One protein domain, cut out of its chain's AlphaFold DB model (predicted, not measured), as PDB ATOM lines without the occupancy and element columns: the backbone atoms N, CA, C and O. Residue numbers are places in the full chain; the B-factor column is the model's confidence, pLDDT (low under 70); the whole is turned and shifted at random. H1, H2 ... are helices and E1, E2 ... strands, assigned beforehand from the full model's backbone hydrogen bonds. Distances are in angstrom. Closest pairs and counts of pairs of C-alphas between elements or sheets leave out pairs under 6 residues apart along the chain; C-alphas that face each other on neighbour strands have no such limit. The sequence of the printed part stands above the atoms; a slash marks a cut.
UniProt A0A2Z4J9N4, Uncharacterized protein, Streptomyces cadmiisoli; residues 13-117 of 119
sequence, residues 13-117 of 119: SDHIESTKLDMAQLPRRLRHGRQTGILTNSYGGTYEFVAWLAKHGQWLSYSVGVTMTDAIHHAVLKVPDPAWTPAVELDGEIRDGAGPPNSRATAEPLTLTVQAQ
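AT A GLANCE: This is residues 13 to 117 of the 119 residues of an uncharacterized protein of Streptomyces cadmiisoli (UniProt A0A2Z4J9N4). A small three-stranded sheet with the helix H1 over its strands E1 and E3, and the short helices H2 and H3 grazing it, makes a body at one end; from there a wide, loose loop swings far out through H4 and returns as the last strand, E3. Residues 69 to 75, of which 70 to 75 belong to H4, stick out, and residues 77 to 112 hold no named element. The printed part has 105 residues with four named helices and three named strands, in the order H1 E1 H2 H3 E2 H4 E3; the sheet, in the order E2 E1 E3, is mixed. The class is mixed, helices and strands, with under half of the residues in named elements. The whole is loose, with a radius of gyration of the C-alphas of 16.6 A and spans of 44 by 32 by 22 A.

HOW THE PARTS SIT: H1, residues 13 to 25, is on the sheet formed by E1, residues 36 to 40, E2, residues 61 to 64, and E3, residues 113 to 116. Its height over the sheet is 10.4 A, and it lies over E1 and E3. It runs along the strands, but only just, at 29.7 degrees to E1 on the local plane. Its closest C-alphas to E3 are those of Asp 22 and Val 114, 6.7 A apart. With residues 13 to 16 alone H1 touches H3, residues 47 to 53, at a shallow tilt of 16 degrees, the same way; the closest C-alphas are those of Ile 16 and Phe 49, 6.4 A apart. H2, residues 42 to 45, is close to H1 but not clearly touching, with the C-alphas of His 15 and Gly 44 6.5 A apart. H2 and H3 only graze the sheet. E1, H2, H3 and E2 form a strand-helix-strand unit, two parallel neighbour strands with helices between, and its crossover is right-handed. E2 and E1 are parallel, with N 38 and O 61 at 2.9 A; E1 and E3 are antiparallel, with N 37 and O 115 at 2.9 A. H4, residues 70 to 76, is not on the sheet and is apart from H1. In H1, H3 and H4 every O i to N i+4 pair is within hydrogen-bond range; H2 is too short for such a pair.

IN THESE COORDINATES: H1 begins with C-alpha 13 at (-41.609, -1.161, 3.759) and is 18.9 A long. E1 is 13.2 A long, E2 10.5 A and E3 10.0 A. H4 begins with C-alpha 70 at (-28.511, -25.744, 2.903), and E3 ends with C-alpha 116 at (-45.211, -6.884, -17.688).

THE WHOLE: The two C-alphas farthest apart, those of Arg 28 and Lys 78, are 45.8 A apart. The printed part has no cut. The link from H4 to E3, 36 residues, is long. The mean pLDDT of the printed part is 70.4; 36 residues are under 70, among them residues 96 to 117.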
ATOM      1  N   SER A  13     -41.340  -2.527   4.218       79.50
ATOM      2  CA  SER A  13     -41.609  -1.161   3.759       79.50
ATOM      3  C   SER A  13     -40.791  -0.792   2.525       79.50
ATOM      4  O   SER A  13     -41.368  -0.287   1.563       79.50
ATOM      5  N   ASP A  14     -39.495  -1.121   2.500       76.56
ATOM      6  CA  ASP A  14     -38.643  -0.861   1.332       76.56
ATOM      7  C   ASP A  14     -39.174  -1.600   0.094       76.56
ATOM      8  O   ASP A  14     -39.297  -1.016  -0.985       76.56
ATOM      9  N   HIS A  15     -39.573  -2.869   0.257       76.88
ATOM     10  CA  HIS A  15     -40.163  -3.660  -0.826       76.88
ATOM     11  C   HIS A  15     -41.478  -3.053  -1.339       76.88
ATOM     12  O   HIS A  15     -41.708  -3.007  -2.553       76.88
ATOM     13  N   ILE A  16     -42.336  -2.554  -0.442       83.75
ATOM     14  CA  ILE A  16     -43.585  -1.871  -0.809       83.75
ATOM     15  C   ILE A  16     -43.287  -0.586  -1.590       83.75
ATOM     16  O   ILE A  16     -43.923  -0.325  -2.614       83.75
ATOM     17  N   GLU A  17     -42.348   0.233  -1.120       83.75
ATOM     18  CA  GLU A  17     -41.992   1.497  -1.768       83.75
ATOM     19  C   GLU A  17     -41.376   1.280  -3.146       83.75
ATOM     20  O   GLU A  17     -41.823   1.902  -4.113       83.75
ATOM     21  N   SER A  18     -40.431   0.344  -3.262       82.69
ATOM     22  CA  SER A  18     -39.839  -0.018  -4.550       82.69
ATOM     23  C   SER A  18     -40.913  -0.491  -5.529       82.69
ATOM     24  O   SER A  18     -40.999   0.017  -6.645       82.69
ATOM     25  N   THR A  19     -41.820  -1.369  -5.084       83.00
ATOM     26  CA  THR A  19     -42.920  -1.858  -5.928       83.00
ATOM     27  C   THR A  19     -43.825  -0.717  -6.401       83.00
ATOM     28  O   THR A  19     -44.207  -0.670  -7.570       83.00
ATOM     29  N   LYS A  20     -44.165   0.242  -5.531       84.56
ATOM     30  CA  LYS A  20     -44.966   1.417  -5.918       84.56
ATOM     31  C   LYS A  20     -44.263   2.264  -6.980       84.56
ATOM     32  O   LYS A  20     -44.919   2.703  -7.927       84.56
ATOM     33  N   LEU A  21     -42.960   2.500  -6.821       85.12
ATOM     34  CA  LEU A  21     -42.160   3.275  -7.770       85.12
ATOM     35  C   LEU A  21     -42.088   2.587  -9.135       85.12
ATOM     36  O   LEU A  21     -42.255   3.251 -10.155       85.12
ATOM     37  N   ASP A  22     -41.911   1.270  -9.169       82.81
ATOM     38  CA  ASP A  22     -41.865   0.508 -10.418       82.81
ATOM     39  C   ASP A  22     -43.230   0.490 -11.117       82.81
ATOM     40  O   ASP A  22     -43.339   0.790 -12.309       82.81
ATOM     41  N   MET A  23     -44.311   0.278 -10.363       82.19
ATOM     42  CA  MET A  23     -45.680   0.343 -10.885       82.19
ATOM     43  C   MET A  23     -46.029   1.730 -11.447       82.19
ATOM     44  O   MET A  23     -46.742   1.843 -12.447       82.19
ATOM     45  N   ALA A  24     -45.506   2.806 -10.850       84.50
ATOM     46  CA  ALA A  24     -45.706   4.171 -11.333       84.50
ATOM     47  C   ALA A  24     -45.011   4.456 -12.676       84.50
ATOM     48  O   ALA A  24     -45.367   5.432 -13.343       84.50
ATOM     49  N   GLN A  25     -44.069   3.615 -13.100       81.25
ATOM     50  CA  GLN A  25     -43.381   3.747 -14.385       81.25
ATOM     51  C   GLN A  25     -44.100   3.023 -15.524       81.25
ATOM     52  O   GLN A  25     -43.873   3.336 -16.692       81.25
ATOM     53  N   LEU A  26     -45.005   2.095 -15.208       82.12
ATOM     54  CA  LEU A  26     -45.761   1.368 -16.218       82.12
ATOM     55  C   LEU A  26     -46.849   2.251 -16.859       82.12
ATOM     56  O   LEU A  26     -47.412   3.140 -16.204       82.12
ATOM     57  N   PRO A  27     -47.225   2.007 -18.127       82.50
ATOM     58  CA  PRO A  27     -48.428   2.584 -18.724       82.50
ATOM     59  C   PRO A  27     -49.670   2.279 -17.873       82.50
ATOM     60  O   PRO A  27     -49.810   1.156 -17.397       82.50
ATOM     61  N   ARG A  28     -50.611   3.230 -17.719       81.00
ATOM     62  CA  ARG A  28     -51.812   3.073 -16.856       81.00
ATOM     63  C   ARG A  28     -52.561   1.752 -17.064       81.00
ATOM     64  O   ARG A  28     -53.017   1.168 -16.090       81.00
ATOM     65  N   ARG A  29     -52.640   1.269 -18.310       80.75
ATOM     66  CA  ARG A  29     -53.303   0.000 -18.658       80.75
ATOM     67  C   ARG A  29     -52.656  -1.240 -18.021       80.75
ATOM     68  O   ARG A  29     -53.344  -2.226 -17.830       80.75
ATOM     69  N   LEU A  30     -51.359  -1.180 -17.705       78.31
ATOM     70  CA  LEU A  30     -50.568  -2.277 -17.135       78.31
ATOM     71  C   LEU A  30     -50.385  -2.140 -15.616       78.31
ATOM     72  O   LEU A  30     -49.768  -2.991 -14.989       78.31
ATOM     73  N   ARG A  31     -50.898  -1.075 -14.991       75.62
ATOM     74  CA  ARG A  31     -50.757  -0.873 -13.537       75.62
ATOM     75  C   ARG A  31     -51.724  -1.712 -12.707       75.62
ATOM     76  O   ARG A  31     -51.627  -1.720 -11.486       75.62
ATOM     77  N   HIS A  32     -52.680  -2.366 -13.352       70.00
ATOM     78  CA  HIS A  32     -53.725  -3.128 -12.688       70.00
ATOM     79  C   HIS A  32     -53.999  -4.410 -13.468       70.00
ATOM     80  O   HIS A  32     -53.956  -4.418 -14.698       70.00
ATOM     81  N   GLY A  33     -54.334  -5.478 -12.748       67.56
ATOM     82  CA  GLY A  33     -54.701  -6.757 -13.341       67.56
ATOM     83  C   GLY A  33     -53.521  -7.707 -13.564       67.56
ATOM     84  O   GLY A  33     -52.352  -7.370 -13.402       67.56
ATOM     85  N   ARG A  34     -53.854  -8.929 -13.990       68.00
ATOM     86  CA  ARG A  34     -52.928 -10.075 -14.102       68.00
ATOM     87  C   ARG A  34     -51.877  -9.961 -15.215       68.00
ATOM     88  O   ARG A  34     -51.136 -10.913 -15.423       68.00
ATOM     89  N   GLN A  35     -51.840  -8.845 -15.946       71.94
ATOM     90  CA  GLN A  35     -50.856  -8.590 -17.007       71.94
ATOM     91  C   GLN A  35     -49.488  -8.177 -16.456       71.94
ATOM     92  O   GLN A  35     -48.496  -8.259 -17.174       71.94
ATOM     93  N   THR A  36     -49.426  -7.757 -15.193       72.94
ATOM     94  CA  THR A  36     -48.175  -7.378 -14.536       72.94
ATOM     95  C   THR A  36     -47.911  -8.312 -13.369       72.94
ATOM     96  O   THR A  36     -48.750  -8.478 -12.479       72.94
ATOM     97  N   GLY A  37     -46.744  -8.951 -13.422       80.31
ATOM     98  CA  GLY A  37     -46.220  -9.843 -12.405       80.31
ATOM     99  C   GLY A  37     -45.161  -9.147 -11.556       80.31
ATOM    100  O   GLY A  37     -44.271  -8.478 -12.083       80.31
ATOM    101  N   ILE A  38     -45.242  -9.328 -10.242       80.56
ATOM    102  CA  ILE A  38     -44.197  -8.913  -9.303       80.56
ATOM    103  C   ILE A  38     -43.364 -10.137  -8.942       80.56
ATOM    104  O   ILE A  38     -43.901 -11.121  -8.429       80.56
ATOM    105  N   LEU A  39     -42.059 -10.064  -9.204       78.38
ATOM    106  CA  LEU A  39     -41.084 -11.079  -8.829       78.38
ATOM    107  C   LEU A  39     -40.160 -10.502  -7.763       78.38
ATOM    108  O   LEU A  39     -39.478  -9.498  -7.983       78.38
ATOM    109  N   THR A  40     -40.128 -11.150  -6.604       72.88
ATOM    110  CA  THR A  40     -39.205 -10.787  -5.529       72.88
ATOM    111  C   THR A  40     -38.334 -11.968  -5.133       72.88
ATOM    112  O   THR A  40     -38.736 -13.125  -5.268       72.88
ATOM    113  N   ASN A  41     -37.126 -11.679  -4.656       70.88
ATOM    114  CA  ASN A  41     -36.262 -12.684  -4.051       70.88
ATOM    115  C   ASN A  41     -36.834 -13.117  -2.683       70.88
ATOM    116  O   ASN A  41     -37.858 -12.608  -2.222       70.88
ATOM    117  N   SER A  42     -36.167 -14.044  -2.001       62.59
ATOM    118  CA  SER A  42     -36.637 -14.539  -0.704       62.59
ATOM    119  C   SER A  42     -36.700 -13.489   0.403       62.59
ATOM    120  O   SER A  42     -37.467 -13.649   1.352       62.59
ATOM    121  N   TYR A  43     -35.968 -12.383   0.266       65.94
ATOM    122  CA  TYR A  43     -36.046 -11.244   1.178       65.94
ATOM    123  C   TYR A  43     -37.400 -10.523   1.090       65.94
ATOM    124  O   TYR A  43     -37.910 -10.017   2.089       65.94
ATOM    125  N   GLY A  44     -38.056 -10.588  -0.072       59.56
ATOM    126  CA  GLY A  44     -39.433 -10.135  -0.237       59.56
ATOM    127  C   GLY A  44     -40.490 -11.108   0.282       59.56
ATOM    128  O   GLY A  44     -41.671 -10.838   0.115       59.56
ATOM    129  N   GLY A  45     -40.127 -12.224   0.917       61.56
ATOM    130  CA  GLY A  45     -41.087 -13.176   1.493       61.56
ATOM    131  C   GLY A  45     -41.678 -12.779   2.842       61.56
ATOM    132  O   GLY A  45     -42.279 -13.614   3.515       61.56
ATOM    133  N   THR A  46     -41.515 -11.525   3.263       75.50
ATOM    134  CA  THR A  46     -42.085 -11.046   4.526       75.50
ATOM    135  C   THR A  46     -43.614 -11.063   4.481       75.50
ATOM    136  O   THR A  46     -44.232 -10.682   3.482       75.50
ATOM    137  N   TYR A  47     -44.239 -11.480   5.587       79.88
ATOM    138  CA  TYR A  47     -45.700 -11.539   5.698       79.88
ATOM    139  C   TYR A  47     -46.355 -10.196   5.358       79.88
ATOM    140  O   TYR A  47     -47.333 -10.159   4.617       79.88
ATOM    141  N   GLU A  48     -45.790  -9.089   5.844       82.12
ATOM    142  CA  GLU A  48     -46.315  -7.742   5.607       82.12
ATOM    143  C   GLU A  48     -46.322  -7.360   4.121       82.12
ATOM    144  O   GLU A  48     -47.316  -6.823   3.628       82.12
ATOM    145  N   PHE A  49     -45.254  -7.678   3.382       82.00
ATOM    146  CA  PHE A  49     -45.190  -7.402   1.949       82.00
ATOM    147  C   PHE A  49     -46.194  -8.253   1.164       82.00
ATOM    148  O   PHE A  49     -46.942  -7.729   0.337       82.00
ATOM    149  N   VAL A  50     -46.272  -9.554   1.461       83.06
ATOM    150  CA  VAL A  50     -47.225 -10.460   0.801       83.06
ATOM    151  C   VAL A  50     -48.670 -10.066   1.122       83.06
ATOM    152  O   VAL A  50     -49.513 -10.043   0.225       83.06
ATOM    153  N   ALA A  51     -48.963  -9.683   2.366       85.56
ATOM    154  CA  ALA A  51     -50.277  -9.186   2.767       85.56
ATOM    155  C   ALA A  51     -50.641  -7.880   2.042       85.56
ATOM    156  O   ALA A  51     -51.795  -7.689   1.652       85.56
ATOM    157  N   TRP A  52     -49.666  -6.993   1.813       85.94
ATOM    158  CA  TRP A  52     -49.867  -5.780   1.026       85.94
ATOM    159  C   TRP A  52     -50.184  -6.088  -0.447       85.94
ATOM    160  O   TRP A  52     -51.136  -5.517  -0.985       85.94
ATOM    161  N   LEU A  53     -49.461  -7.028  -1.070       83.44
ATOM    162  CA  LEU A  53     -49.713  -7.478  -2.447       83.44
ATOM    163  C   LEU A  53     -51.082  -8.150  -2.610       83.44
ATOM    164  O   LEU A  53     -51.779  -7.918  -3.599       83.44
ATOM    165  N   ALA A  54     -51.479  -8.961  -1.630       83.06
ATOM    166  CA  ALA A  54     -52.745  -9.690  -1.640       83.06
ATOM    167  C   ALA A  54     -53.956  -8.818  -1.261       83.06
ATOM    168  O   ALA A  54     -55.099  -9.280  -1.333       83.06
ATOM    169  N   LYS A  55     -53.744  -7.555  -0.862       83.12
ATOM    170  CA  LYS A  55     -54.830  -6.652  -0.476       83.12
ATOM    171  C   LYS A  55     -55.814  -6.466  -1.635       83.12
ATOM    172  O   LYS A  55     -55.440  -6.128  -2.762       83.12
ATOM    173  N   HIS A  56     -57.102  -6.630  -1.330       64.81
ATOM    174  CA  HIS A  56     -58.192  -6.388  -2.275       64.81
ATOM    175  C   HIS A  56     -58.034  -5.024  -2.971       64.81
ATOM    176  O   HIS A  56     -57.880  -3.996  -2.313       64.81
ATOM    177  N   GLY A  57     -58.074  -5.028  -4.308       67.81
ATOM    178  CA  GLY A  57     -57.928  -3.825  -5.140       67.81
ATOM    179  C   GLY A  57     -56.584  -3.679  -5.865       67.81
ATOM    180  O   GLY A  57     -56.500  -2.862  -6.775       67.81
ATOM    181  N   GLN A  58     -55.570  -4.497  -5.553       68.44
ATOM    182  CA  GLN A  58     -54.285  -4.488  -6.276       68.44
ATOM    183  C   GLN A  58     -54.325  -5.324  -7.574       68.44
ATOM    184  O   GLN A  58     -53.838  -4.873  -8.607       68.44
ATOM    185  N   TRP A  59     -54.985  -6.494  -7.559       68.56
ATOM    186  CA  TRP A  59     -55.144  -7.404  -8.717       68.56
ATOM    187  C   TRP A  59     -53.816  -7.751  -9.416       68.56
ATOM    188  O   TRP A  59     -53.784  -7.896 -10.636       68.56
ATOM    189  N   LEU A  60     -52.725  -7.871  -8.659       71.81
ATOM    190  CA  LEU A  60     -51.395  -8.166  -9.189       71.81
ATOM    191  C   LEU A  60     -51.118  -9.666  -9.118       71.81
ATOM    192  O   LEU A  60     -51.450 -10.321  -8.129       71.81
ATOM    193  N   SER A  61     -50.494 -10.206 -10.162       78.06
ATOM    194  CA  SER A  61     -49.865 -11.523 -10.076       78.06
ATOM    195  C   SER A  61     -48.557 -11.358  -9.298       78.06
ATOM    196  O   SER A  61     -47.805 -10.424  -9.572       78.06
ATOM    197  N   TYR A  62     -48.258 -12.231  -8.337       77.69
ATOM    198  CA  TYR A  62     -47.000 -12.159  -7.592       77.69
ATOM    199  C   TYR A  62     -46.374 -13.537  -7.407       77.69
ATOM    200  O   TYR A  62     -47.075 -14.536  -7.250       77.69
ATOM    201  N   SER A  63     -45.044 -13.571  -7.421       77.56
ATOM    202  CA  SER A  63     -44.240 -14.722  -7.033       77.56
ATOM    203  C   SER A  63     -43.128 -14.258  -6.103       77.56
ATOM    204  O   SER A  63     -42.488 -13.227  -6.326       77.56
ATOM    205  N   VAL A  64     -42.915 -15.031  -5.047       74.81
ATOM    206  CA  VAL A  64     -41.891 -14.779  -4.041       74.81
ATOM    207  C   VAL A  64     -40.901 -15.929  -4.108       74.81
ATOM    208  O   VAL A  64     -41.293 -17.093  -4.003       74.81
ATOM    209  N   GLY A  65     -39.624 -15.604  -4.283       70.56
ATOM    210  CA  GLY A  65     -38.549 -16.581  -4.214       70.56
ATOM    211  C   GLY A  65     -38.527 -17.272  -2.853       70.56
ATOM    212  O   GLY A  65     -38.731 -16.648  -1.816       70.56
ATOM    213  N   VAL A  66     -38.265 -18.572  -2.841       66.19
ATOM    214  CA  VAL A  66     -37.995 -19.297  -1.598       66.19
ATOM    215  C   VAL A  66     -36.530 -19.107  -1.215       66.19
ATOM    216  O   VAL A  66     -35.657 -19.058  -2.085       66.19
ATOM    217  N   THR A  67     -36.241 -18.992   0.080       69.50
ATOM    218  CA  THR A  67     -34.853 -18.996   0.555       69.50
ATOM    219  C   THR A  67     -34.212 -20.330   0.194       69.50
ATOM    220  O   THR A  67     -34.721 -21.388   0.570       69.50
ATOM    221  N   MET A  68     -33.082 -20.283  -0.510       71.38
ATOM    222  CA  MET A  68     -32.246 -21.459  -0.723       71.38
ATOM    223  C   MET A  68     -31.648 -21.868   0.626       71.38
ATOM    224  O   MET A  68     -30.775 -21.183   1.152       71.38
ATOM    225  N   THR A  69     -32.156 -22.945   1.218       76.56
ATOM    226  CA  THR A  69     -31.593 -23.506   2.453       76.56
ATOM    227  C   THR A  69     -30.454 -24.462   2.122       76.56
ATOM    228  O   THR A  69     -30.421 -25.014   1.022       76.56
ATOM    229  N   ASP A  70     -29.571 -24.741   3.083       73.69
ATOM    230  CA  ASP A  70     -28.511 -25.744   2.903       73.69
ATOM    231  C   ASP A  70     -29.079 -27.109   2.494       73.69
ATOM    232  O   ASP A  70     -28.521 -27.796   1.642       73.69
ATOM    233  N   ALA A  71     -30.239 -27.485   3.041       76.38
ATOM    234  CA  ALA A  71     -30.920 -28.724   2.677       76.38
ATOM    235  C   ALA A  71     -31.362 -28.736   1.203       76.38
ATOM    236  O   ALA A  71     -31.152 -29.733   0.512       76.38
ATOM    237  N   ILE A  72     -31.937 -27.632   0.712       80.44
ATOM    238  CA  ILE A  72     -32.333 -27.502  -0.699       80.44
ATOM    239  C   ILE A  72     -31.083 -27.471  -1.583       80.44
ATOM    240  O   ILE A  72     -31.040 -28.182  -2.583       80.44
ATOM    241  N   HIS A  73     -30.044 -26.736  -1.189       78.31
ATOM    242  CA  HIS A  73     -28.775 -26.670  -1.908       78.31
ATOM    243  C   HIS A  73     -28.134 -28.061  -2.057       78.31
ATOM    244  O   HIS A  73     -27.812 -28.490  -3.164       78.31
ATOM    245  N   HIS A  74     -28.036 -28.831  -0.970       79.69
ATOM    246  CA  HIS A  74     -27.516 -30.199  -1.010       79.69
ATOM    247  C   HIS A  74     -28.389 -31.163  -1.817       79.69
ATOM    248  O   HIS A  74     -27.862 -32.118  -2.389       79.69
ATOM    249  N   ALA A  75     -29.707 -30.959  -1.852       83.75
ATOM    250  CA  ALA A  75     -30.596 -31.750  -2.697       83.75
ATOM    251  C   ALA A  75     -30.395 -31.417  -4.183       83.75
ATOM    252  O   ALA A  75     -30.284 -32.325  -5.003       83.75
ATOM    253  N   VAL A  76     -30.279 -30.130  -4.513       83.25
ATOM    254  CA  VAL A  76     -30.037 -29.626  -5.870       83.25
ATOM    255  C   VAL A  76     -28.724 -30.162  -6.442       83.25
ATOM    256  O   VAL A  76     -28.704 -30.627  -7.578       83.25
ATOM    257  N   LEU A  77     -27.649 -30.208  -5.650       84.44
ATOM    258  CA  LEU A  77     -26.356 -30.757  -6.088       84.44
ATOM    259  C   LEU A  77     -26.388 -32.256  -6.437       84.44
ATOM    260  O   LEU A  77     -25.449 -32.756  -7.050       84.44
ATOM    261  N   LYS A  78     -27.437 -32.988  -6.046       86.00
ATOM    262  CA  LYS A  78     -27.610 -34.412  -6.383       86.00
ATOM    263  C   LYS A  78     -28.374 -34.629  -7.690       86.00
ATOM    264  O   LYS A  78     -28.503 -35.774  -8.116       86.00
ATOM    265  N   VAL A  79     -28.918 -33.572  -8.298       86.38
ATOM    266  CA  VAL A  79     -29.672 -33.669  -9.552       86.38
ATOM    267  C   VAL A  79     -28.699 -33.971 -10.701       86.38
ATOM    268  O   VAL A  79     -27.766 -33.192 -10.901       86.38
ATOM    269  N   PRO A  80     -28.898 -35.065 -11.460       82.69
ATOM    270  CA  PRO A  80     -28.011 -35.429 -12.562       82.69
ATOM    271  C   PRO A  80     -27.993 -34.385 -13.684       82.69
ATOM    272  O   PRO A  80     -29.038 -33.843 -14.036       82.69
ATOM    273  N   ASP A  81     -26.835 -34.203 -14.322       75.88
ATOM    274  CA  ASP A  81     -26.629 -33.317 -15.480       75.88
ATOM    275  C   ASP A  81     -27.725 -33.380 -16.564       75.88
ATOM    276  O   ASP A  81     -28.227 -32.323 -16.941       75.88
ATOM    277  N   PRO A  82     -28.191 -34.558 -17.040       80.69
ATOM    278  CA  PRO A  82     -29.218 -34.615 -18.085       80.69
ATOM    279  C   PRO A  82     -30.612 -34.143 -17.640       80.69
ATOM    280  O   PRO A  82     -31.497 -34.010 -18.481       80.69
ATOM    281  N   ALA A  83     -30.837 -33.919 -16.341       84.69
ATOM    282  CA  ALA A  83     -32.094 -33.373 -15.829       84.69
ATOM    283  C   ALA A  83     -32.114 -31.832 -15.815       84.69
ATOM    284  O   ALA A  83     -33.175 -31.240 -15.607       84.69
ATOM    285  N   TRP A  84     -30.970 -31.176 -16.035       82.00
ATOM    286  CA  TRP A  84     -30.875 -29.722 -16.088       82.00
ATOM    287  C   TRP A  84     -31.211 -29.194 -17.482       82.00
ATOM    288  O   TRP A  84     -30.730 -29.695 -18.495       82.00
ATOM    289  N   THR A  85     -32.034 -28.147 -17.534       81.75
ATOM    290  CA  THR A  85     -32.274 -27.377 -18.763       81.75
ATOM    291  C   THR A  85     -31.373 -26.140 -18.751       81.75
ATOM    292  O   THR A  85     -31.312 -25.480 -17.708       81.75
ATOM    293  N   PRO A  86     -30.688 -25.801 -19.860       76.06
ATOM    294  CA  PRO A  86     -29.867 -24.598 -19.935       76.06
ATOM    295  C   PRO A  86     -30.679 -23.343 -19.607       76.06
ATOM    296  O   PRO A  86     -31.805 -23.177 -20.080       76.06
ATOM    297  N   ALA A  87     -30.104 -22.453 -18.801       73.94
ATOM    298  CA  ALA A  87     -30.672 -21.128 -18.603       73.94
ATOM    299  C   ALA A  87     -30.562 -20.327 -19.907       73.94
ATOM    300  O   ALA A  87     -29.488 -20.254 -20.502       73.94
ATOM    301  N   VAL A  88     -31.672 -19.726 -20.326       72.94
ATOM    302  CA  VAL A  88     -31.759 -18.891 -21.526       72.94
ATOM    303  C   VAL A  88     -32.003 -17.434 -21.143       72.94
ATOM    304  O   VAL A  88     -32.675 -17.151 -20.147       72.94
ATOM    305  N   GLU A  89     -31.430 -16.522 -21.917       73.56
ATOM    306  CA  GLU A  89     -31.671 -15.088 -21.852       73.56
ATOM    307  C   GLU A  89     -33.033 -14.721 -22.460       73.56
ATOM    308  O   GLU A  89     -33.741 -15.543 -23.047       73.56
ATOM    309  N   LEU A  90     -33.423 -13.456 -22.298       58.81
ATOM    310  CA  LEU A  90     -34.699 -12.924 -22.796       58.81
ATOM    311  C   LEU A  90     -34.859 -13.008 -24.323       58.81
ATOM    312  O   LEU A  90     -35.988 -13.022 -24.808       58.81
ATOM    313  N   ASP A  91     -33.757 -13.043 -25.068       74.12
ATOM    314  CA  ASP A  91     -33.724 -13.220 -26.524       74.12
ATOM    315  C   ASP A  91     -33.754 -14.698 -26.959       74.12
ATOM    316  O   ASP A  91     -33.873 -14.980 -28.150       74.12
ATOM    317  N   GLY A  92     -33.735 -15.630 -26.003       67.81
ATOM    318  CA  GLY A  92     -33.761 -17.072 -26.238       67.81
ATOM    319  C   GLY A  92     -32.379 -17.714 -26.363       67.81
ATOM    320  O   GLY A  92     -32.306 -18.939 -26.482       67.81
ATOM    321  N   GLU A  93     -31.300 -16.934 -26.300       77.06
ATOM    322  CA  GLU A  93     -29.939 -17.464 -26.350       77.06
ATOM    323  C   GLU A  93     -29.543 -18.107 -25.020       77.06
ATOM    324  O   GLU A  93     -30.004 -17.713 -23.950       77.06
ATOM    325  N   ILE A  94     -28.678 -19.122 -25.059       74.75
ATOM    326  CA  ILE A  94     -28.179 -19.747 -23.829       74.75
ATOM    327  C   ILE A  94     -27.308 -18.732 -23.087       74.75
ATOM    328  O   ILE A  94     -26.340 -18.206 -23.638       74.75
ATOM    329  N   ARG A  95     -27.632 -18.495 -21.815       70.94
ATOM    330  CA  ARG A  95     -26.887 -17.572 -20.965       70.94
ATOM    331  C   ARG A  95     -25.465 -18.075 -20.737       70.94
ATOM    332  O   ARG A  95     -25.252 -19.243 -20.408       70.94
ATOM    333  N   ASP A  96     -24.494 -17.174 -20.822       60.56
ATOM    334  CA  ASP A  96     -23.109 -17.509 -20.505       60.56
ATOM    335  C   ASP A  96     -22.982 -17.939 -19.027       60.56
ATOM    336  O   ASP A  96     -23.531 -17.308 -18.119       60.56
ATOM    337  N   GLY A  97     -22.331 -19.075 -18.776       62.53
ATOM    338  CA  GLY A  97     -22.304 -19.714 -17.453       62.53
ATOM    339  C   GLY A  97     -23.545 -20.545 -17.077       62.53
ATOM    340  O   GLY A  97     -23.635 -20.998 -15.939       62.53
ATOM    341  N   ALA A  98     -24.475 -20.815 -18.002       58.62
ATOM    342  CA  ALA A  98     -25.615 -21.732 -17.813       58.62
ATOM    343  C   ALA A  98     -25.240 -23.232 -17.735       58.62
ATOM    344  O   ALA A  98     -26.096 -24.100 -17.922       58.62
ATOM    345  N   GLY A  99     -23.965 -23.538 -17.487       54.50
ATOM    346  CA  GLY A  99     -23.486 -24.895 -17.262       54.50
ATOM    347  C   GLY A  99     -23.970 -25.475 -15.925       54.50
ATOM    348  O   GLY A  99     -24.534 -24.753 -15.099       54.50
ATOM    349  N   PRO A 100     -23.775 -26.789 -15.704       49.25
ATOM    350  CA  PRO A 100     -24.136 -27.454 -14.456       49.25
ATOM    351  C   PRO A 100     -23.558 -26.730 -13.219       49.25
ATOM    352  O   PRO A 100     -22.563 -26.009 -13.319       49.25
ATOM    353  N   PRO A 101     -24.158 -26.904 -12.023       47.62
ATOM    354  CA  PRO A 101     -23.880 -26.109 -10.814       47.62
ATOM    355  C   PRO A 101     -22.429 -26.163 -10.284       47.62
ATOM    356  O   PRO A 101     -22.103 -25.521  -9.287       47.62
ATOM    357  N   ASN A 102     -21.540 -26.904 -10.943       43.22
ATOM    358  CA  ASN A 102     -20.102 -26.942 -10.699       43.22
ATOM    359  C   ASN A 102     -19.316 -25.799 -11.385       43.22
ATOM    360  O   ASN A 102     -18.133 -25.625 -11.077       43.22
ATOM    361  N   SER A 103     -19.933 -24.964 -12.229       37.41
ATOM    362  CA  SER A 103     -19.321 -23.717 -12.708       37.41
ATOM    363  C   SER A 103     -19.755 -22.518 -11.858       37.41
ATOM    364  O   SER A 103     -20.863 -22.021 -12.011       37.41
ATOM    365  N   ARG A 104     -18.863 -22.077 -10.952       35.44
ATOM    366  CA  ARG A 104     -18.834 -20.778 -10.234       35.44
ATOM    367  C   ARG A 104     -19.962 -19.797 -10.618       35.44
ATOM    368  O   ARG A 104     -19.757 -18.887 -11.416       35.44
ATOM    369  N   ALA A 105     -21.127 -19.932  -9.988       34.62
ATOM    370  CA  ALA A 105     -22.148 -18.894 -10.016       34.62
ATOM    371  C   ALA A 105     -21.820 -17.869  -8.923       34.62
ATOM    372  O   ALA A 105     -22.050 -18.102  -7.735       34.62
ATOM    373  N   THR A 106     -21.226 -16.744  -9.312       27.41
ATOM    374  CA  THR A 106     -21.106 -15.567  -8.447       27.41
ATOM    375  C   THR A 106     -22.512 -15.010  -8.237       27.41
ATOM    376  O   THR A 106     -23.150 -14.559  -9.184       27.41
ATOM    377  N   ALA A 107     -23.030 -15.097  -7.013       31.98
ATOM    378  CA  ALA A 107     -24.330 -14.541  -6.666       31.98
ATOM    379  C   ALA A 107     -24.234 -13.008  -6.621       31.98
ATOM    380  O   ALA A 107     -23.726 -12.441  -5.653       31.98
ATOM    381  N   GLU A 108     -24.702 -12.334  -7.669       37.03
ATOM    382  CA  GLU A 108     -25.000 -10.903  -7.595       37.03
ATOM    383  C   GLU A 108     -26.175 -10.654  -6.628       37.03
ATOM    384  O   GLU A 108     -27.050 -11.518  -6.485       37.03
ATOM    385  N   PRO A 109     -26.231  -9.498  -5.938       34.16
ATOM    386  CA  PRO A 109     -27.329  -9.184  -5.030       34.16
ATOM    387  C   PRO A 109     -28.663  -9.135  -5.793       34.16
ATOM    388  O   PRO A 109     -28.921  -8.261  -6.621       34.16
ATOM    389  N   LEU A 110     -29.522 -10.118  -5.513       44.50
ATOM    390  CA  LEU A 110     -30.774 -10.353  -6.231       44.50
ATOM    391  C   LEU A 110     -31.747  -9.179  -6.028       44.50
ATOM    392  O   LEU A 110     -32.105  -8.851  -4.901       44.50
ATOM    393  N   THR A 111     -32.187  -8.563  -7.123       46.62
ATOM    394  CA  THR A 111     -33.020  -7.348  -7.160       46.62
ATOM    395  C   THR A 111     -34.516  -7.687  -7.321       46.62
ATOM    396  O   THR A 111     -34.865  -8.676  -7.964       46.62
ATOM    397  N   LEU A 112     -35.416  -6.871  -6.749       48.00
ATOM    398  CA  LEU A 112     -36.864  -6.920  -7.025       48.00
ATOM    399  C   LEU A 112     -37.107  -6.573  -8.503       48.00
ATOM    400  O   LEU A 112     -36.665  -5.523  -8.957       48.00
ATOM    401  N   THR A 113     -37.832  -7.414  -9.242       56.97
ATOM    402  CA  THR A 113     -38.124  -7.164 -10.662       56.97
ATOM    403  C   THR A 113     -39.630  -7.151 -10.909       56.97
ATOM    404  O   THR A 113     -40.339  -8.107 -10.593       56.97
ATOM    405  N   VAL A 114     -40.130  -6.077 -11.519       54.03
ATOM    406  CA  VAL A 114     -41.510  -5.999 -12.018       54.03
ATOM    407  C   VAL A 114     -41.498  -6.292 -13.513       54.03
ATOM    408  O   VAL A 114     -40.844  -5.586 -14.279       54.03
ATOM    409  N   GLN A 115     -42.226  -7.326 -13.939       56.03
ATOM    410  CA  GLN A 115     -42.325  -7.709 -15.347       56.03
ATOM    411  C   GLN A 115     -43.768  -7.588 -15.839       56.03
ATOM    412  O   GLN A 115     -44.700  -8.134 -15.248       56.03
ATOM    413  N   ALA A 116     -43.956  -6.876 -16.949       48.50
ATOM    414  CA  ALA A 116     -45.211  -6.884 -17.688       48.50
ATOM    415  C   ALA A 116     -45.179  -8.039 -18.699       48.50
ATOM    416  O   ALA A 116     -44.283  -8.097 -19.537       48.50
ATOM    417  N   GLN A 117     -46.149  -8.946 -18.632       46.19
ATOM    418  CA  GLN A 117     -46.310 -10.023 -19.607       46.19
ATOM    419  C   GLN A 117     -47.254  -9.557 -20.723       46.19
ATOM    420  O   GLN A 117     -48.412  -9.214 -20.464       46.19
TER     421      GLN A 117